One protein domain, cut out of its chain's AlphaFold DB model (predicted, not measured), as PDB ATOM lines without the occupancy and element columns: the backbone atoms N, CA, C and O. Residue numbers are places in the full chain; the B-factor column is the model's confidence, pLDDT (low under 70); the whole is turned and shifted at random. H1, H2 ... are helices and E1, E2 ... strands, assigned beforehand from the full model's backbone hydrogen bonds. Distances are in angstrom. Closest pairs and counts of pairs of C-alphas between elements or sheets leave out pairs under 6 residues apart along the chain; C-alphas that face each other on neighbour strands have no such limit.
ATOM      1  N   ASP A 617      35.678 -34.574 -10.299       90.38
ATOM      2  CA  ASP A 617      36.673 -34.762  -9.239       90.38
ATOM      3  C   ASP A 617      37.616 -33.561  -9.094       90.38
ATOM      4  O   ASP A 617      38.210 -33.362  -8.031       90.38
ATOM      5  N   VAL A 618      37.722 -32.706 -10.122       91.81
ATOM      6  CA  VAL A 618      38.467 -31.446  -9.997       91.81
ATOM      7  C   VAL A 618      37.741 -30.410  -9.134       91.81
ATOM      8  O   VAL A 618      38.385 -29.465  -8.688       91.81
ATOM      9  N   ILE A 619      36.443 -30.566  -8.853       94.81
ATOM     10  CA  ILE A 619      35.693 -29.689  -7.944       94.81
ATOM     11  C   ILE A 619      36.047 -30.077  -6.502       94.81
ATOM     12  O   ILE A 619      35.706 -31.166  -6.050       94.81
ATOM     13  N   GLN A 620      36.733 -29.205  -5.763       93.56
ATOM     14  CA  GLN A 620      37.324 -29.577  -4.473       93.56
ATOM     15  C   GLN A 620      36.412 -29.268  -3.285       93.56
ATOM     16  O   GLN A 620      35.859 -30.176  -2.670       93.56
ATOM     17  N   TYR A 621      36.276 -27.990  -2.935       92.81
ATOM     18  CA  TYR A 621      35.482 -27.529  -1.798       92.81
ATOM     19  C   TYR A 621      34.974 -26.102  -2.032       92.81
ATOM     20  O   TYR A 621      35.504 -25.372  -2.871       92.81
ATOM     21  N   LYS A 622      33.961 -25.694  -1.261       92.12
ATOM     22  CA  LYS A 622      33.468 -24.313  -1.201       92.12
ATOM     23  C   LYS A 622      33.997 -23.620   0.053       92.12
ATOM     24  O   LYS A 622      33.972 -24.184   1.149       92.12
ATOM     25  N   HIS A 623      34.442 -22.378  -0.077       90.00
ATOM     26  CA  HIS A 623      34.726 -21.529   1.074       90.00
ATOM     27  C   HIS A 623      33.440 -21.224   1.864       90.00
ATOM     28  O   HIS A 623      32.415 -20.859   1.296       90.00
ATOM     29  N   LYS A 624      33.490 -21.347   3.199       85.62
ATOM     30  CA  LYS A 624      32.324 -21.111   4.080       85.62
ATOM     31  C   LYS A 624      31.975 -19.637   4.274       85.62
ATOM     32  O   LYS A 624      30.847 -19.308   4.611       85.62
ATOM     33  N   THR A 625      32.959 -18.759   4.128       87.75
ATOM     34  CA  THR A 625      32.820 -17.314   4.326       87.75
ATOM     35  C   THR A 625      33.725 -16.600   3.339       87.75
ATOM     36  O   THR A 625      34.843 -17.079   3.121       87.75
ATOM     37  N   ASN A 626      33.326 -15.424   2.854       86.31
ATOM     38  CA  ASN A 626      34.221 -14.550   2.097       86.31
ATOM     39  C   ASN A 626      35.240 -13.838   3.021       86.31
ATOM     40  O   ASN A 626      35.207 -12.631   3.252       86.31
ATOM     41  N   LYS A 627      36.115 -14.627   3.650       90.31
ATOM     42  CA  LYS A 627      37.194 -14.176   4.536       90.31
ATOM     43  C   LYS A 627      38.471 -14.922   4.200       90.31
ATOM     44  O   LYS A 627      38.430 -16.064   3.752       90.31
ATOM     45  N   CYS A 628      39.608 -14.296   4.495       89.56
ATOM     46  CA  CYS A 628      40.919 -14.880   4.253       89.56
ATOM     47  C   CYS A 628      41.034 -16.266   4.917       89.56
ATOM     48  O   CYS A 628      40.978 -16.334   6.151       89.56
ATOM     49  N   PRO A 629      41.278 -17.342   4.144       87.50
ATOM     50  CA  PRO A 629      41.383 -18.700   4.681       87.50
ATOM     51  C   PRO A 629      42.508 -18.867   5.709       87.50
ATOM     52  O   PRO A 629      42.417 -19.696   6.607       87.50
ATOM     53  N   THR A 630      43.561 -18.053   5.605       88.44
ATOM     54  CA  THR A 630      44.748 -18.143   6.464       88.44
ATOM     55  C   THR A 630      44.571 -17.442   7.812       88.44
ATOM     56  O   THR A 630      45.092 -17.912   8.819       88.44
ATOM     57  N   CYS A 631      43.884 -16.292   7.862       92.12
ATOM     58  CA  CYS A 631      43.845 -15.451   9.071       92.12
ATOM     59  C   CYS A 631      42.456 -14.948   9.486       92.12
ATOM     60  O   CYS A 631      42.371 -14.141  10.421       92.12
ATOM     61  N   GLY A 632      41.397 -15.320   8.758       89.00
ATOM     62  CA  GLY A 632      40.017 -14.872   8.984       89.00
ATOM     63  C   GLY A 632      39.777 -13.374   8.760       89.00
ATOM     64  O   GLY A 632      38.763 -12.845   9.208       89.00
ATOM     65  N   GLY A 633      40.723 -12.673   8.128       88.50
ATOM     66  CA  GLY A 633      40.631 -11.237   7.845       88.50
ATOM     67  C   GLY A 633      39.675 -10.926   6.692       88.50
ATOM     68  O   GLY A 633      39.374 -11.804   5.885       88.50
ATOM     69  N   GLN A 634      39.227  -9.672   6.612       88.25
ATOM     70  CA  GLN A 634      38.425  -9.180   5.491       88.25
ATOM     71  C   GLN A 634      39.246  -9.192   4.195       88.25
ATOM     72  O   GLN A 634      40.442  -8.881   4.208       88.25
ATOM     73  N   LEU A 635      38.591  -9.586   3.107       89.62
ATOM     74  CA  LEU A 635      39.156  -9.640   1.768       89.62
ATOM     75  C   LEU A 635      38.778  -8.384   0.986       89.62
ATOM     76  O   LEU A 635      37.669  -7.873   1.123       89.62
ATOM     77  N   THR A 636      39.736  -7.869   0.220       88.44
ATOM     78  CA  THR A 636      39.543  -6.750  -0.703       88.44
ATOM     79  C   THR A 636      39.534  -7.301  -2.128       88.44
ATOM     80  O   THR A 636      40.495  -7.982  -2.474       88.44
ATOM     81  N   PRO A 637      38.530  -7.005  -2.966       87.62
ATOM     82  CA  PRO A 637      38.482  -7.508  -4.337       87.62
ATOM     83  C   PRO A 637      39.674  -7.003  -5.153       87.62
ATOM     84  O   PRO A 637      40.076  -5.842  -5.012       87.62
ATOM     85  N   ILE A 638      40.216  -7.852  -6.028       87.75
ATOM     86  CA  ILE A 638      41.249  -7.454  -6.987       87.75
ATOM     87  C   ILE A 638      40.583  -7.070  -8.304       87.75
ATOM     88  O   ILE A 638      39.890  -7.873  -8.927       87.75
ATOM     89  N   THR A 639      40.818  -5.839  -8.750       84.06
ATOM     90  CA  THR A 639      40.351  -5.355 -10.055       84.06
ATOM     91  C   THR A 639      41.492  -5.427 -11.061       84.06
ATOM     92  O   THR A 639      42.523  -4.784 -10.872       84.06
ATOM     93  N   TYR A 640      41.316  -6.207 -12.128       82.94
ATOM     94  CA  TYR A 640      42.287  -6.348 -13.217       82.94
ATOM     95  C   TYR A 640      41.956  -5.418 -14.389       82.94
ATOM     96  O   TYR A 640      40.791  -5.117 -14.649       82.94
ATOM     97  N   GLY A 641      42.982  -5.005 -15.138       76.62
ATOM     98  CA  GLY A 641      42.837  -4.082 -16.271       76.62
ATOM     99  C   GLY A 641      42.847  -2.600 -15.873       76.62
ATOM    100  O   GLY A 641      43.322  -2.236 -14.801       76.62
ATOM    101  N   TYR A 642      42.374  -1.724 -16.766       66.94
ATOM    102  CA  TYR A 642      42.304  -0.278 -16.515       66.94
ATOM    103  C   TYR A 642      41.041   0.057 -15.701       66.94
ATOM    104  O   TYR A 642      39.938  -0.084 -16.238       66.94
ATOM    105  N   PRO A 643      41.158   0.511 -14.439       59.78
ATOM    106  CA  PRO A 643      39.990   0.883 -13.652       59.78
ATOM    107  C   PRO A 643      39.328   2.143 -14.244       59.78
ATOM    108  O   PRO A 643      40.033   3.076 -14.645       59.78
ATOM    109  N   PRO A 644      37.987   2.215 -14.313       55.09
ATOM    110  CA  PRO A 644      37.296   3.446 -14.680       55.09
ATOM    111  C   PRO A 644      37.520   4.537 -13.612       55.09
ATOM    112  O   PRO A 644      37.666   4.251 -12.429       55.09
ATOM    113  N   ILE A 645      37.551   5.802 -14.048       52.97
ATOM    114  CA  ILE A 645      38.164   6.963 -13.360       52.97
ATOM    115  C   ILE A 645      37.510   7.373 -12.012       52.97
ATOM    116  O   ILE A 645      38.062   8.215 -11.314       52.97
ATOM    117  N   ASN A 646      36.400   6.765 -11.581       56.28
ATOM    118  CA  ASN A 646      35.708   7.123 -10.332       56.28
ATOM    119  C   ASN A 646      35.391   5.891  -9.472       56.28
ATOM    120  O   ASN A 646      34.373   5.240  -9.695       56.28
ATOM    121  N   TYR A 647      36.208   5.629  -8.451       54.81
ATOM    122  CA  TYR A 647      35.833   4.764  -7.329       54.81
ATOM    123  C   TYR A 647      36.194   5.438  -5.999       54.81
ATOM    124  O   TYR A 647      37.349   5.792  -5.779       54.81
ATOM    125  N   ASP A 648      35.196   5.575  -5.121       53.66
ATOM    126  CA  ASP A 648      35.329   5.980  -3.708       53.66
ATOM    127  C   ASP A 648      35.614   4.774  -2.777       53.66
ATOM    128  O   ASP A 648      35.626   4.906  -1.552       53.66
ATOM    129  N   GLU A 649      35.841   3.579  -3.337       57.75
ATOM    130  CA  GLU A 649      36.095   2.349  -2.582       57.75
ATOM    131  C   GLU A 649      37.575   1.937  -2.573       57.75
ATOM    132  O   GLU A 649      38.384   2.291  -3.427       57.75
ATOM    133  N   ASP A 650      37.918   1.151  -1.561       61.78
ATOM    134  CA  ASP A 650      39.263   0.747  -1.167       61.78
ATOM    135  C   ASP A 650      39.799  -0.394  -2.083       61.78
ATOM    136  O   ASP A 650      39.988  -1.523  -1.631       61.78
ATOM    137  N   VAL A 651      39.986  -0.135  -3.389       68.19
ATOM    138  CA  VAL A 651      40.270  -1.150  -4.438       68.19
ATOM    139  C   VAL A 651      41.742  -1.597  -4.475       68.19
ATOM    140  O   VAL A 651      42.658  -0.775  -4.439       68.19
ATOM    141  N   TYR A 652      41.991  -2.906  -4.608       79.31
ATOM    142  CA  TYR A 652      43.322  -3.458  -4.899       79.31
ATOM    143  C   TYR A 652      43.459  -3.724  -6.405       79.31
ATOM    144  O   TYR A 652      42.626  -4.413  -6.990       79.31
ATOM    145  N   LEU A 653      44.486  -3.170  -7.051       81.69
ATOM    146  CA  LEU A 653      44.677  -3.300  -8.499       81.69
ATOM    147  C   LEU A 653      45.557  -4.507  -8.836       81.69
ATOM    148  O   LEU A 653      46.669  -4.630  -8.323       81.69
ATOM    149  N   GLY A 654      45.046  -5.375  -9.707       80.56
ATOM    150  CA  GLY A 654      45.766  -6.501 -10.296       80.56
ATOM    151  C   GLY A 654      46.515  -6.120 -11.578       80.56
ATOM    152  O   GLY A 654      46.557  -4.961 -11.989       80.56
ATOM    153  N   GLY A 655      47.120  -7.114 -12.232       78.56
ATOM    154  CA  GLY A 655      47.827  -6.933 -13.505       78.56
ATOM    155  C   GLY A 655      46.909  -6.660 -14.709       78.56
ATOM    156  O   GLY A 655      45.684  -6.625 -14.609       78.56
ATOM    157  N   CYS A 656      47.510  -6.497 -15.894       75.38
ATOM    158  CA  CYS A 656      46.767  -6.283 -17.148       75.38
ATOM    159  C   CYS A 656      46.230  -7.576 -17.790       75.38
ATOM    160  O   CYS A 656      45.381  -7.503 -18.671       75.38
ATOM    161  N   CYS A 657      46.735  -8.747 -17.391       74.31
ATOM    162  CA  CYS A 657      46.337 -10.044 -17.942       74.31
ATOM    163  C   CYS A 657      45.667 -10.881 -16.851       74.31
ATOM    164  O   CYS A 657      46.193 -10.957 -15.742       74.31
ATOM    165  N   ILE A 658      44.536 -11.503 -17.187       80.69
ATOM    166  CA  ILE A 658      43.797 -12.419 -16.316       80.69
ATOM    167  C   ILE A 658      43.929 -13.828 -16.891       80.69
ATOM    168  O   ILE A 658      43.724 -14.046 -18.084       80.69
ATOM    169  N   SER A 659      44.255 -14.769 -16.023       77.38
ATOM    170  CA  SER A 659      44.265 -16.210 -16.260       77.38
ATOM    171  C   SER A 659      43.316 -16.903 -15.284       77.38
ATOM    172  O   SER A 659      42.885 -16.325 -14.289       77.38
ATOM    173  N   ASP A 660      42.994 -18.161 -15.557       71.88
ATOM    174  CA  ASP A 660      42.065 -18.965 -14.755       71.88
ATOM    175  C   ASP A 660      42.509 -19.189 -13.287       71.88
ATOM    176  O   ASP A 660      41.685 -19.460 -12.410       71.88
ATOM    177  N   ASP A 661      43.803 -19.041 -12.995       75.00
ATOM    178  CA  ASP A 661      44.409 -19.112 -11.660       75.00
ATOM    179  C   ASP A 661      44.652 -17.736 -11.013       75.00
ATOM    180  O   ASP A 661      45.120 -17.671  -9.871       75.00
ATOM    181  N   SER A 662      44.290 -16.645 -11.697       87.06
ATOM    182  CA  SER A 662      44.475 -15.285 -11.190       87.06
ATOM    183  C   SER A 662      43.740 -15.069  -9.857       87.06
ATOM    184  O   SER A 662      42.576 -15.454  -9.722       87.06
ATOM    185  N   PRO A 663      44.402 -14.466  -8.854       88.00
ATOM    186  CA  PRO A 663      43.782 -14.136  -7.577       88.00
ATOM    187  C   PRO A 663      42.528 -13.267  -7.696       88.00
ATOM    188  O   PRO A 663      42.505 -12.292  -8.428       88.00
ATOM    189  N   THR A 664      41.484 -13.577  -6.935       88.56
ATOM    190  CA  THR A 664      40.226 -12.811  -6.935       88.56
ATOM    191  C   THR A 664      40.236 -11.703  -5.886       88.56
ATOM    192  O   THR A 664      39.578 -10.676  -6.047       88.56
ATOM    193  N   ASP A 665      41.000 -11.895  -4.807       91.00
ATOM    194  CA  ASP A 665      40.954 -11.075  -3.605       91.00
ATOM    195  C   ASP A 665      42.347 -10.878  -2.984       91.00
ATOM    196  O   ASP A 665      43.216 -11.743  -3.042       91.00
ATOM    197  N   TYR A 666      42.561  -9.756  -2.305       90.38
ATOM    198  CA  TYR A 666      43.758  -9.447  -1.535       90.38
ATOM    199  C   TYR A 666      43.448  -9.384  -0.035       90.38
ATOM    200  O   TYR A 666      42.543  -8.679   0.418       90.38
ATOM    201  N   CYS A 667      44.239 -10.087   0.778       91.31
ATOM    202  CA  CYS A 667      44.146 -10.021   2.233       91.31
ATOM    203  C   CYS A 667      45.137  -9.004   2.806       91.31
ATOM    204  O   CYS A 667      46.343  -9.258   2.863       91.31
ATOM    205  N   ARG A 668      44.629  -7.900   3.366       87.06
ATOM    206  CA  ARG A 668      45.453  -6.840   3.982       87.06
ATOM    207  C   ARG A 668      46.229  -7.302   5.224       87.06
ATOM    208  O   ARG A 668      47.342  -6.839   5.459       87.06
ATOM    209  N   LYS A 669      45.672  -8.236   6.006       88.62
ATOM    210  CA  LYS A 669      46.299  -8.762   7.236       88.62
ATOM    211  C   LYS A 669      47.438  -9.745   6.942       88.62
ATOM    212  O   LYS A 669      48.455  -9.713   7.627       88.62
ATOM    213  N   CYS A 670      47.287 -10.592   5.922       90.25
ATOM    214  CA  CYS A 670      48.335 -11.516   5.470       90.25
ATOM    215  C   CYS A 670      49.290 -10.906   4.442       90.25
ATOM    216  O   CYS A 670      50.347 -11.486   4.210       90.25
ATOM    217  N   LYS A 671      48.910  -9.781   3.822       90.19
ATOM    218  CA  LYS A 671      49.583  -9.169   2.670       90.19
ATOM    219  C   LYS A 671      49.802 -10.160   1.521       90.19
ATOM    220  O   LYS A 671      50.907 -10.283   1.002       90.19
ATOM    221  N   LYS A 672      48.758 -10.922   1.182       90.38
ATOM    222  CA  LYS A 672      48.784 -11.947   0.128       90.38
ATOM    223  C   LYS A 672      47.544 -11.852  -0.745       90.38
ATOM    224  O   LYS A 672      46.451 -11.625  -0.223       90.38
ATOM    225  N   GLU A 673      47.742 -12.079  -2.033       90.56
ATOM    226  CA  GLU A 673      46.684 -12.332  -3.005       90.56
ATOM    227  C   GLU A 673      46.144 -13.758  -2.825       90.56
ATOM    228  O   GLU A 673      46.877 -14.680  -2.452       90.56
ATOM    229  N   ILE A 674      44.841 -13.922  -3.015       89.19
ATOM    230  CA  ILE A 674      44.082 -15.134  -2.731       89.19
ATOM    231  C   ILE A 674      43.110 -15.356  -3.886       89.19
ATOM    232  O   ILE A 674      42.342 -14.471  -4.247       89.19
ATOM    233  N   ASN A 675      43.143 -16.555  -4.456       89.12
ATOM    234  CA  ASN A 675      42.136 -17.007  -5.403       89.12
ATOM    235  C   ASN A 675      41.046 -17.753  -4.625       89.12
ATOM    236  O   ASN A 675      41.303 -18.827  -4.079       89.12
ATOM    237  N   MET A 676      39.855 -17.160  -4.539       89.50
ATOM    238  CA  MET A 676      38.687 -17.761  -3.887       89.50
ATOM    239  C   MET A 676      37.906 -18.694  -4.829       89.50
ATOM    240  O   MET A 676      36.922 -19.305  -4.412       89.50
ATOM    241  N   GLY A 677      38.350 -18.843  -6.079       88.50
ATOM    242  CA  GLY A 677      37.726 -19.685  -7.091       88.50
ATOM    243  C   GLY A 677      36.469 -19.065  -7.704       88.50
ATOM    244  O   GLY A 677      36.285 -17.851  -7.711       88.50
ATOM    245  N   ILE A 678      35.590 -19.907  -8.248       89.94
ATOM    246  CA  ILE A 678      34.358 -19.474  -8.933       89.94
ATOM    247  C   ILE A 678      33.194 -19.558  -7.951       89.94
ATOM    248  O   ILE A 678      32.857 -20.650  -7.499       89.94
ATOM    249  N   TYR A 679      32.590 -18.420  -7.595       91.12
ATOM    250  CA  TYR A 679      31.564 -18.326  -6.540       91.12
ATOM    251  C   TYR A 679      31.990 -18.955  -5.201       91.12
ATOM    252  O   TYR A 679      31.189 -19.593  -4.509       91.12
ATOM    253  N   GLY A 680      33.278 -18.842  -4.862       89.75
ATOM    254  CA  GLY A 680      33.849 -19.458  -3.665       89.75
ATOM    255  C   GLY A 680      34.170 -20.952  -3.802       89.75
ATOM    256  O   GLY A 680      34.568 -21.565  -2.809       89.75
ATOM    257  N   ILE A 681      33.975 -21.561  -4.980       93.31
ATOM    258  CA  ILE A 681      34.304 -22.966  -5.260       93.31
ATOM    259  C   ILE A 681      35.725 -23.062  -5.807       93.31
ATOM    260  O   ILE A 681      36.037 -22.518  -6.869       93.31
ATOM    261  N   VAL A 682      36.565 -23.834  -5.121       91.38
ATOM    262  CA  VAL A 682      37.920 -24.151  -5.574       91.38
ATOM    263  C   VAL A 682      37.876 -25.329  -6.546       91.38
ATOM    264  O   VAL A 682      37.339 -26.394  -6.228       91.38
ATOM    265  N   ILE A 683      38.463 -25.138  -7.728       91.50
ATOM    266  CA  ILE A 683      38.589 -26.159  -8.774       91.50
ATOM    267  C   ILE A 683      40.077 -26.412  -9.031       91.50
ATOM    268  O   ILE A 683      40.852 -25.470  -9.187       91.50
ATOM    269  N   SER A 684      40.484 -27.680  -9.086       88.75
ATOM    270  CA  SER A 684      41.854 -28.082  -9.407       88.75
ATOM    271  C   SER A 684      42.236 -27.661 -10.826       88.75
ATOM    272  O   SER A 684      41.529 -27.966 -11.784       88.75
ATOM    273  N   THR A 685      43.393 -27.014 -10.970       82.94
ATOM    274  CA  THR A 685      43.952 -26.562 -12.255       82.94
ATOM    275  C   THR A 685      44.931 -27.563 -12.877       82.94
ATOM    276  O   THR A 685      45.545 -27.268 -13.899       82.94
ATOM    277  N   GLN A 686      45.085 -28.758 -12.289       82.69
ATOM    278  CA  GLN A 686      46.034 -29.779 -12.765       82.69
ATOM    279  C   GLN A 686      45.734 -30.272 -14.190       82.69
ATOM    280  O   GLN A 686      46.654 -30.663 -14.904       82.69
ATOM    281  N   ASP A 687      44.464 -30.254 -14.602       81.88
ATOM    282  CA  ASP A 687      44.024 -30.621 -15.948       81.88
ATOM    283  C   ASP A 687      43.118 -29.527 -16.517       81.88
ATOM    284  O   ASP A 687      41.953 -29.410 -16.136       81.88
ATOM    285  N   TYR A 688      43.657 -28.718 -17.431       82.19
ATOM    286  CA  TYR A 688      42.985 -27.514 -17.923       82.19
ATOM    287  C   TYR A 688      41.638 -27.803 -18.604       82.19
ATOM    288  O   TYR A 688      40.668 -27.074 -18.401       82.19
ATOM    289  N   SER A 689      41.542 -28.894 -19.372       78.44
ATOM    290  CA  SER A 689      40.301 -29.294 -20.047       78.44
ATOM    291  C   SER A 689      39.187 -29.610 -19.046       78.44
ATOM    292  O   SER A 689      38.063 -29.128 -19.194       78.44
ATOM    293  N   SER A 690      39.514 -30.364 -17.993       85.31
ATOM    294  CA  SER A 690      38.588 -30.690 -16.904       85.31
ATOM    295  C   SER A 690      38.223 -29.457 -16.079       85.31
ATOM    296  O   SER A 690      37.047 -29.242 -15.798       85.31
ATOM    297  N   TYR A 691      39.205 -28.603 -15.766       87.38
ATOM    298  CA  TYR A 691      38.988 -27.319 -15.094       87.38
ATOM    299  C   TYR A 691      38.000 -26.440 -15.871       87.38
ATOM    300  O   TYR A 691      36.986 -26.011 -15.325       87.38
ATOM    301  N   SER A 692      38.269 -26.200 -17.158       85.25
ATOM    302  CA  SER A 692      37.474 -25.300 -17.999       85.25
ATOM    303  C   SER A 692      36.044 -25.814 -18.150       85.25
ATOM    304  O   SER A 692      35.076 -25.054 -18.060       85.25
ATOM    305  N   TYR A 693      35.893 -27.131 -18.300       86.56
ATOM    306  CA  TYR A 693      34.588 -27.770 -18.378       86.56
ATOM    307  C   TYR A 693      33.813 -27.679 -17.053       86.56
ATOM    308  O   TYR A 693      32.641 -27.292 -17.067       86.56
ATOM    309  N   ALA A 694      34.455 -27.950 -15.911       90.69
ATOM    310  CA  ALA A 694      33.852 -27.798 -14.585       90.69
ATOM    311  C   ALA A 694      33.417 -26.350 -14.319       90.69
ATOM    312  O   ALA A 694      32.267 -26.102 -13.953       90.69
ATOM    313  N   ARG A 695      34.311 -25.390 -14.593       90.12
ATOM    314  CA  ARG A 695      34.062 -23.945 -14.496       90.12
ATOM    315  C   ARG A 695      32.818 -23.541 -15.285       90.12
ATOM    316  O   ARG A 695      31.915 -22.924 -14.724       90.12
ATOM    317  N   ASN A 696      32.736 -23.915 -16.561       89.69
ATOM    318  CA  ASN A 696      31.616 -23.529 -17.423       89.69
ATOM    319  C   ASN A 696      30.281 -24.141 -16.968       89.69
ATOM    320  O   ASN A 696      29.255 -23.461 -17.017       89.69
ATOM    321  N   ASN A 697      30.284 -25.391 -16.488       92.38
ATOM    322  CA  ASN A 697      29.079 -26.035 -15.950       92.38
ATOM    323  C   ASN A 697      28.598 -25.372 -14.650       92.38
ATOM    324  O   ASN A 697      27.394 -25.178 -14.480       92.38
ATOM    325  N   ILE A 698      29.517 -24.980 -13.758       93.44
ATOM    326  CA  ILE A 698      29.198 -24.245 -12.522       93.44
ATOM    327  C   ILE A 698      28.616 -22.868 -12.851       93.44
ATOM    328  O   ILE A 698      27.529 -22.544 -12.374       93.44
ATOM    329  N   ILE A 699      29.283 -22.090 -13.711       91.94
ATOM    330  CA  ILE A 699      28.810 -20.758 -14.129       91.94
ATOM    331  C   ILE A 699      27.411 -20.846 -14.726       91.94
ATOM    332  O   ILE A 699      26.514 -20.097 -14.329       91.94
ATOM    333  N   TRP A 700      27.205 -21.789 -15.648       93.00
ATOM    334  CA  TRP A 700      25.896 -22.000 -16.244       93.00
ATOM    335  C   TRP A 700      24.842 -22.341 -15.197       93.00
ATOM    336  O   TRP A 700      23.802 -21.687 -15.179       93.00
ATOM    337  N   LEU A 701      25.085 -23.332 -14.335       94.31
ATOM    338  CA  LEU A 701      24.085 -23.773 -13.367       94.31
ATOM    339  C   LEU A 701      23.701 -22.629 -12.423       94.31
ATOM    340  O   LEU A 701      22.509 -22.397 -12.209       94.31
ATOM    341  N   THR A 702      24.689 -21.881 -11.928       92.75
ATOM    342  CA  THR A 702      24.480 -20.744 -11.027       92.75
ATOM    343  C   THR A 702      23.646 -19.654 -11.690       92.75
ATOM    344  O   THR A 702      22.564 -19.320 -11.206       92.75
ATOM    345  N   LYS A 703      24.068 -19.169 -12.863       91.38
ATOM    346  CA  LYS A 703      23.349 -18.121 -13.611       91.38
ATOM    347  C   LYS A 703      21.965 -18.568 -14.074       91.38
ATOM    348  O   LYS A 703      21.021 -17.777 -14.122       91.38
ATOM    349  N   TYR A 704      21.821 -19.840 -14.433       92.44
ATOM    350  CA  TYR A 704      20.546 -20.383 -14.881       92.44
ATOM    351  C   TYR A 704      19.541 -20.485 -13.730       92.44
ATOM    352  O   TYR A 704      18.373 -20.144 -13.919       92.44
ATOM    353  N   LEU A 705      19.979 -20.900 -12.538       92.00
ATOM    354  CA  LEU A 705      19.133 -20.960 -11.343       92.00
ATOM    355  C   LEU A 705      18.776 -19.571 -10.800       92.00
ATOM    356  O   LEU A 705      17.628 -19.383 -10.408       92.00
ATOM    357  N   GLU A 706      19.691 -18.595 -10.855       89.31
ATOM    358  CA  GLU A 706      19.389 -17.181 -10.557       89.31
ATOM    359  C   GLU A 706      18.208 -16.678 -11.390       89.31
ATOM    360  O   GLU A 706      17.256 -16.085 -10.882       89.31
ATOM    361  N   ARG A 707      18.254 -16.950 -12.697       91.62
ATOM    362  CA  ARG A 707      17.235 -16.485 -13.639       91.62
ATOM    363  C   ARG A 707      15.948 -17.309 -13.578       91.62
ATOM    364  O   ARG A 707      14.868 -16.781 -13.847       91.62
ATOM    365  N   TYR A 708      16.045 -18.598 -13.256       91.31
ATOM    366  CA  TYR A 708      14.929 -19.545 -13.287       91.31
ATOM    367  C   TYR A 708      14.859 -20.425 -12.020       91.31
ATOM    368  O   TYR A 708      14.937 -21.653 -12.114       91.31
ATOM    369  N   PRO A 709      14.600 -19.845 -10.833       87.50
ATOM    370  CA  PRO A 709      14.719 -20.540  -9.541       87.50
ATOM    371  C   PRO A 709      13.664 -21.633  -9.297       87.50
ATOM    372  O   PRO A 709      13.786 -22.435  -8.379       87.50
ATOM    373  N   LYS A 710      12.599 -21.682 -10.111       88.75
ATOM    374  CA  LYS A 710      11.490 -22.651  -9.991       88.75
ATOM    375  C   LYS A 710      11.632 -23.866 -10.918       88.75
ATOM    376  O   LYS A 710      10.653 -24.566 -11.166       88.75
ATOM    377  N   LYS A 711      12.808 -24.096 -11.510       90.75
ATOM    378  CA  LYS A 711      13.033 -25.242 -12.404       90.75
ATOM    379  C   LYS A 711      13.184 -26.532 -11.605       90.75
ATOM    380  O   LYS A 711      13.955 -26.604 -10.654       90.75
ATOM    381  N   THR A 712      12.455 -27.560 -12.024       93.56
ATOM    382  CA  THR A 712      12.577 -28.904 -11.439       93.56
ATOM    383  C   THR A 712      13.894 -29.567 -11.850       93.56
ATOM    384  O   THR A 712      14.427 -29.257 -12.919       93.56
ATOM    385  N   ILE A 713      14.377 -30.540 -11.072       91.81
ATOM    386  CA  ILE A 713      15.586 -31.327 -11.388       91.81
ATOM    387  C   ILE A 713      15.506 -31.909 -12.805       91.81
ATOM    388  O   ILE A 713      16.426 -31.741 -13.596       91.81
ATOM    389  N   LYS A 714      14.355 -32.477 -13.180       91.94
ATOM    390  CA  LYS A 714      14.127 -33.028 -14.526       91.94
ATOM    391  C   LYS A 714      14.248 -31.984 -15.640       91.94
ATOM    392  O   LYS A 714      14.680 -32.290 -16.750       91.94
ATOM    393  N   GLN A 715      13.830 -30.745 -15.380       92.56
ATOM    394  CA  GLN A 715      14.001 -29.656 -16.341       92.56
ATOM    395  C   GLN A 715      15.467 -29.225 -16.428       92.56
ATOM    396  O   GLN A 715      15.934 -28.977 -17.532       92.56
ATOM    397  N   LEU A 716      16.190 -29.181 -15.306       92.38
ATOM    398  CA  LEU A 716      17.620 -28.864 -15.283       92.38
ATOM    399  C   LEU A 716      18.446 -29.932 -16.006       92.38
ATOM    400  O   LEU A 716      19.243 -29.564 -16.855       92.38
ATOM    401  N   GLN A 717      18.166 -31.218 -15.775       92.81
ATOM    402  CA  GLN A 717      18.748 -32.351 -16.511       92.81
ATOM    403  C   GLN A 717      18.556 -32.207 -18.025       92.81
ATOM    404  O   GLN A 717      19.480 -32.361 -18.819       92.81
ATOM    405  N   LYS A 718      17.340 -31.849 -18.456       92.25
ATOM    406  CA  LYS A 718      17.056 -31.638 -19.880       92.25
ATOM    407  C   LYS A 718      17.867 -30.480 -20.464       92.25
ATOM    408  O   LYS A 718      18.284 -30.554 -21.618       92.25
ATOM    409  N   GLU A 719      18.043 -29.398 -19.714       92.44
ATOM    410  CA  GLU A 719      18.793 -28.232 -20.183       92.44
ATOM    411  C   GLU A 719      20.312 -28.457 -20.120       92.44
ATOM    412  O   GLU A 719      20.996 -28.090 -21.072       92.44
ATOM    413  N   SER A 720      20.840 -29.151 -19.108       92.19
ATOM    414  CA  SER A 720      22.257 -29.539 -19.044       92.19
ATOM    415  C   SER A 720      22.631 -30.492 -20.173       92.19
ATOM    416  O   SER A 720      23.662 -30.304 -20.818       92.19
ATOM    417  N   TYR A 721      21.766 -31.462 -20.480       90.31
ATOM    418  CA  TYR A 721      21.965 -32.378 -21.602       90.31
ATOM    419  C   TYR A 721      22.033 -31.620 -22.932       90.31
ATOM    420  O   TYR A 721      22.901 -31.867 -23.763       90.31
ATOM    421  N   LYS A 722      21.162 -30.626 -23.137       86.62
ATOM    422  CA  LYS A 722      21.201 -29.788 -24.347       86.62
ATOM    423  C   LYS A 722      22.415 -28.871 -24.405       86.62
ATOM    424  O   LYS A 722      22.915 -28.618 -25.499       86.62
ATOM    425  N   MET A 723      22.829 -28.301 -23.278       85.19
ATOM    426  CA  MET A 723      23.873 -27.276 -23.241       85.19
ATOM    427  C   MET A 723      25.272 -27.887 -23.263       85.19
ATOM    428  O   MET A 723      26.093 -27.440 -24.059       85.19
ATOM    429  N   PHE A 724      25.492 -28.947 -22.487       87.12
ATOM    430  CA  PHE A 724      26.804 -29.554 -22.237       87.12
ATOM    431  C   PHE A 724      26.867 -31.046 -22.577       87.12
ATOM    432  O   PHE A 724      27.954 -31.606 -22.628       87.12
ATOM    433  N   GLY A 725      25.734 -31.696 -22.856       87.12
ATOM    434  CA  GLY A 725      25.707 -33.136 -23.120       87.12
ATOM    435  C   GLY A 725      25.733 -33.997 -21.859       87.12
ATOM    436  O   GLY A 725      25.958 -35.192 -21.986       87.12
ATOM    437  N   LEU A 726      25.493 -33.415 -20.672       90.81
ATOM    438  CA  LEU A 726      25.456 -34.162 -19.409       90.81
ATOM    439  C   LEU A 726      24.267 -35.122 -19.388       90.81
ATOM    440  O   LEU A 726      23.120 -34.664 -19.370       90.81
ATOM    441  N   ASP A 727      24.542 -36.424 -19.376       89.56
ATOM    442  CA  ASP A 727      23.518 -37.442 -19.164       89.56
ATOM    443  C   ASP A 727      23.035 -37.500 -17.706       89.56
ATOM    444  O   ASP A 727      23.479 -36.735 -16.845       89.56
ATOM    445  N   ASP A 728      22.079 -38.389 -17.429       89.00
ATOM    446  CA  ASP A 728      21.478 -38.493 -16.100       89.00
ATOM    447  C   ASP A 728      22.525 -38.850 -15.028       89.00
ATOM    448  O   ASP A 728      22.434 -38.357 -13.901       89.00
ATOM    449  N   VAL A 729      23.541 -39.655 -15.363       89.50
ATOM    450  CA  VAL A 729      24.590 -40.088 -14.429       89.50
ATOM    451  C   VAL A 729      25.563 -38.947 -14.158       89.50
ATOM    452  O   VAL A 729      25.815 -38.633 -12.991       89.50
ATOM    453  N   GLU A 730      26.074 -38.302 -15.208       90.62
ATOM    454  CA  GLU A 730      26.958 -37.138 -15.097       90.62
ATOM    455  C   GLU A 730      26.280 -35.997 -14.341       90.62
ATOM    456  O   GLU A 730      26.862 -35.447 -13.407       90.62
ATOM    457  N   PHE A 731      25.037 -35.661 -14.697       94.00
ATOM    458  CA  PHE A 731      24.294 -34.600 -14.023       94.00
ATOM    459  C   PHE A 731      24.087 -34.924 -12.545       94.00
ATOM    460  O   PHE A 731      24.296 -34.063 -11.695       94.00
ATOM    461  N   THR A 732      23.707 -36.162 -12.221       93.44
ATOM    462  CA  THR A 732      23.474 -36.564 -10.826       93.44
ATOM    463  C   THR A 732      24.755 -36.463 -10.014       93.44
ATOM    464  O   THR A 732      24.759 -35.816  -8.971       93.44
ATOM    465  N   LYS A 733      25.866 -37.002 -10.530       94.44
ATOM    466  CA  LYS A 733      27.174 -36.902  -9.872       94.44
ATOM    467  C   LYS A 733      27.640 -35.457  -9.723       94.44
ATOM    468  O   LYS A 733      28.182 -35.105  -8.680       94.44
ATOM    469  N   PHE A 734      27.391 -34.608 -10.719       95.81
ATOM    470  CA  PHE A 734      27.727 -33.190 -10.652       95.81
ATOM    471  C   PHE A 734      26.935 -32.470  -9.553       95.81
ATOM    472  O   PHE A 734      27.515 -31.754  -8.736       95.81
ATOM    473  N   ILE A 735      25.621 -32.699  -9.475       95.62
ATOM    474  CA  ILE A 735      24.781 -32.126  -8.417       95.62
ATOM    475  C   ILE A 735      25.166 -32.674  -7.042       95.62
ATOM    476  O   ILE A 735      25.267 -31.897  -6.093       95.62
ATOM    477  N   ASP A 736      25.419 -33.976  -6.918       94.94
ATOM    478  CA  ASP A 736      25.859 -34.579  -5.659       94.94
ATOM    479  C   ASP A 736      27.199 -34.007  -5.201       94.94
ATOM    480  O   ASP A 736      27.342 -33.688  -4.021       94.94
ATOM    481  N   LYS A 737      28.132 -33.756  -6.127       96.88
ATOM    482  CA  LYS A 737      29.400 -33.100  -5.803       96.88
ATOM    483  C   LYS A 737      29.197 -31.683  -5.276       96.88
ATOM    484  O   LYS A 737      29.790 -31.304  -4.269       96.88
ATOM    485  N   LEU A 738      28.320 -30.903  -5.907       96.19
ATOM    486  CA  LEU A 738      27.999 -29.547  -5.449       96.19
ATOM    487  C   LEU A 738      27.233 -29.522  -4.114       96.19
ATOM    488  O   LEU A 738      27.328 -28.551  -3.363       96.19
ATOM    489  N   ARG A 739      26.489 -30.582  -3.788       94.81
ATOM    490  CA  ARG A 739      25.860 -30.760  -2.470       94.81
ATOM    491  C   ARG A 739      26.875 -31.159  -1.403       94.81
ATOM    492  O   ARG A 739      26.801 -30.635  -0.297       94.81
ATOM    493  N   GLU A 740      27.807 -32.055  -1.730       95.31
ATOM    494  CA  GLU A 740      28.891 -32.497  -0.838       95.31
ATOM    495  C   GLU A 740      29.697 -31.302  -0.319       95.31
ATOM    496  O   GLU A 740      29.984 -31.215   0.871       95.31
ATOM    497  N   ILE A 741      30.000 -30.346  -1.200       94.81
ATOM    498  CA  ILE A 741      30.756 -29.138  -0.847       94.81
ATOM    499  C   ILE A 741      29.888 -28.015  -0.258       94.81
ATOM    500  O   ILE A 741      30.357 -26.884  -0.160       94.81
ATOM    501  N   GLU A 742      28.627 -28.285   0.097       92.94
ATOM    502  CA  GLU A 742      27.697 -27.294   0.661       92.94
ATOM    503  C   GLU A 742      27.494 -26.062  -0.261       92.94
ATOM    504  O   GLU A 742      27.355 -24.924   0.201       92.94
ATOM    505  N   TYR A 743      27.468 -26.257  -1.588       93.81
ATOM    506  CA  TYR A 743      27.127 -25.197  -2.553       93.81
ATOM    507  C   TYR A 743      25.634 -25.169  -2.896       93.81
ATOM    508  O   TYR A 743      25.048 -24.092  -3.026       93.81
ATOM    509  N   LEU A 744      25.000 -26.341  -2.984       93.44
ATOM    510  CA  LEU A 744      23.579 -26.495  -3.310       93.44
ATOM    511  C   LEU A 744      22.816 -27.259  -2.222       93.44
ATOM    512  O   LEU A 744      23.364 -28.116  -1.531       93.44
ATOM    513  N   THR A 745      21.509 -27.018  -2.147       91.50
ATOM    514  CA  THR A 745      20.539 -27.816  -1.381       91.50
ATOM    515  C   THR A 745      19.421 -28.322  -2.287       91.50
ATOM    516  O   THR A 745      19.184 -27.784  -3.372       91.50
ATOM    517  N   MET A 746      18.725 -29.372  -1.843       88.31
ATOM    518  CA  MET A 746      17.529 -29.876  -2.517       88.31
ATOM    519  C   MET A 746      16.287 -29.588  -1.683       88.31
ATOM    520  O   MET A 746      16.259 -29.879  -0.489       88.31
ATOM    521  N   ASP A 747      15.255 -29.068  -2.337       84.56
ATOM    522  CA  ASP A 747      13.941 -28.798  -1.758       84.56
ATOM    523  C   ASP A 747      12.875 -29.514  -2.599       84.56
ATOM    524  O   ASP A 747      12.472 -29.063  -3.679       84.56
ATOM    525  N   GLY A 748      12.495 -30.715  -2.157       84.94
ATOM    526  CA  GLY A 748      11.663 -31.630  -2.936       84.94
ATOM    527  C   GLY A 748      12.313 -31.977  -4.281       84.94
ATOM    528  O   GLY A 748      13.346 -32.634  -4.327       84.94
ATOM    529  N   ASN A 749      11.696 -31.531  -5.381       88.88
ATOM    530  CA  ASN A 749      12.184 -31.744  -6.751       88.88
ATOM    531  C   ASN A 749      12.884 -30.505  -7.352       88.88
ATOM    532  O   ASN A 749      12.932 -30.355  -8.576       88.88
ATOM    533  N   HIS A 750      13.370 -29.587  -6.515       89.88
ATOM    534  CA  HIS A 750      14.057 -28.361  -6.930       89.88
ATOM    535  C   HIS A 750      15.453 -28.275  -6.311       89.88
ATOM    536  O   HIS A 750      15.693 -28.783  -5.216       89.88
ATOM    537  N   ILE A 751      16.354 -27.595  -7.018       91.50
ATOM    538  CA  ILE A 751      17.713 -27.292  -6.564       91.50
ATOM    539  C   ILE A 751      17.763 -25.814  -6.188       91.50
ATOM    540  O   ILE A 751      17.296 -24.969  -6.954       91.50
ATOM    541  N   LYS A 752      18.334 -25.501  -5.024       90.12
ATOM    542  CA  LYS A 752      18.574 -24.130  -4.563       90.12
ATOM    543  C   LYS A 752      20.054 -23.930  -4.278       90.12
ATOM    544  O   LYS A 752      20.680 -24.783  -3.650       90.12
ATOM    545  N   ILE A 753      20.596 -22.799  -4.716       90.31
ATOM    546  CA  ILE A 753      21.943 -22.371  -4.334       90.31
ATOM    547  C   ILE A 753      21.891 -21.893  -2.885       90.31
ATOM    548  O   ILE A 753      20.944 -21.209  -2.499       90.31
ATOM    549  N   ILE A 754      22.866 -22.297  -2.074       88.25
ATOM    550  CA  ILE A 754      22.993 -21.798  -0.702       88.25
ATOM    551  C   ILE A 754      23.376 -20.314  -0.759       88.25
ATOM    552  O   ILE A 754      24.302 -19.954  -1.487       88.25
TER     553      ILE A 754
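AT A GLANCE: This is residues 617 to 754 of the 765 residues of an uncharacterized protein of Methanosphaera sp. SHI613 (UniProt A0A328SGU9). Picture two lobes: a larger one in which H1, H2 and H3 gather with the hairpin E6 and E7, and a smaller one made of the three short strands E2, E3 and E4 with the long loop of residues 640 to 664. The two-strand sheet of E1 and E5 packs on H1 and H3, on the side of the larger lobe towards the smaller one, and the chain passes between the lobes twice, from E1 to E2 and from E4 to E5. The printed part has 138 residues, with three named helices and seven named strands in the order E1 E2 E3 E4 E5 H1 H2 H3 E6 E7; the class is mixed, helices and strands. Its three sheets are antiparallel, in the orders E2 - E3 - E4, E1 - E5 and E6 - E7, and E2 E3 E4 are a meander, each strand the antiparallel neighbour of the one before. The whole is only just compact, close to loose, with a radius of gyration of the C-alphas of 17.0 A and spans of 45 by 32 by 27 A.

IN THESE COORDINATES: Find C-alpha 619 at (35.693, -29.689, -7.944), where E1 begins; it runs over residues 619 to 622. After a long link you reach E2, residues 635 to 639, 12.6 A from first to last C-alpha. Beyond a second long link come E3, residues 665 to 667, and E4, residues 672 to 674, then E5, residues 681 to 683. Find C-alpha 688 at (42.985, -27.514, -17.923); from there H1, residues 688 to 707, runs 28.3 A. H2, residues 713 to 724, measures 15.7 A, and H3, residues 728 to 740, measures 18.0 A. Last come E6, residues 744 to 747, 10.0 A long, and E7, residues 750 to 753, 10.2 A long, which ends at C-alpha 753 at (21.943, -22.371, -4.334).

HOW THE PARTS SIT: Begin with E1 and E5, antiparallel at 155 degrees, where N 620 and O 682 are 2.9 A apart, within hydrogen-bond range. The closest C-alphas of E5 and H1 are those of Ile 683 and Tyr 691, 6.4 A apart; those of E1 and H3 are of Ile 619 and Lys 737, 7.5 A apart. In the meander, E2 and E3 form a hairpin, with N 666 and O 636 at 2.7 A, and E3 and E4 form another, with N 674 and O 665 at 2.7 A. E3 is the inner strand. Residues 638 to 639 of E2 also pair, parallel, with residues 652 to 653. The three helices are not on this sheet. H1 and H3 are near each other. H1 and H2 are close but not clearly touching, Asn 697 and Phe 724 having the closest C-alphas at 7.6 A, with a steep tilt of 45 degrees, opposite ways. H2 and H3 only just touch, with 3 pairs of C-alphas within 8 A, the closest being those of Gln 717 and Phe 731 at 6.5 A; their lines are only just about perpendicular, at 72 degrees. In the hairpin of E6 and E7, N 745 and O 752 are 2.8 A apart, within hydrogen-bond range. The closest C-alphas of H3 and E6, those of Leu 738 and Leu 744, are 5.8 A apart. In H1, H2 and H3 every O i to N i+4 pair is within hydrogen-bond range.

THE WHOLE: Look at the C-alphas of Ile 645 and Val 729, the two farthest apart at 49.0 A. The printed part has no cut. The links E1 to E2, with 12 residues, and E2 to E3, with 25 residues, are long. The mean pLDDT of the printed part is 86.8; the model's confidence is under 70 at residues 642 to 651.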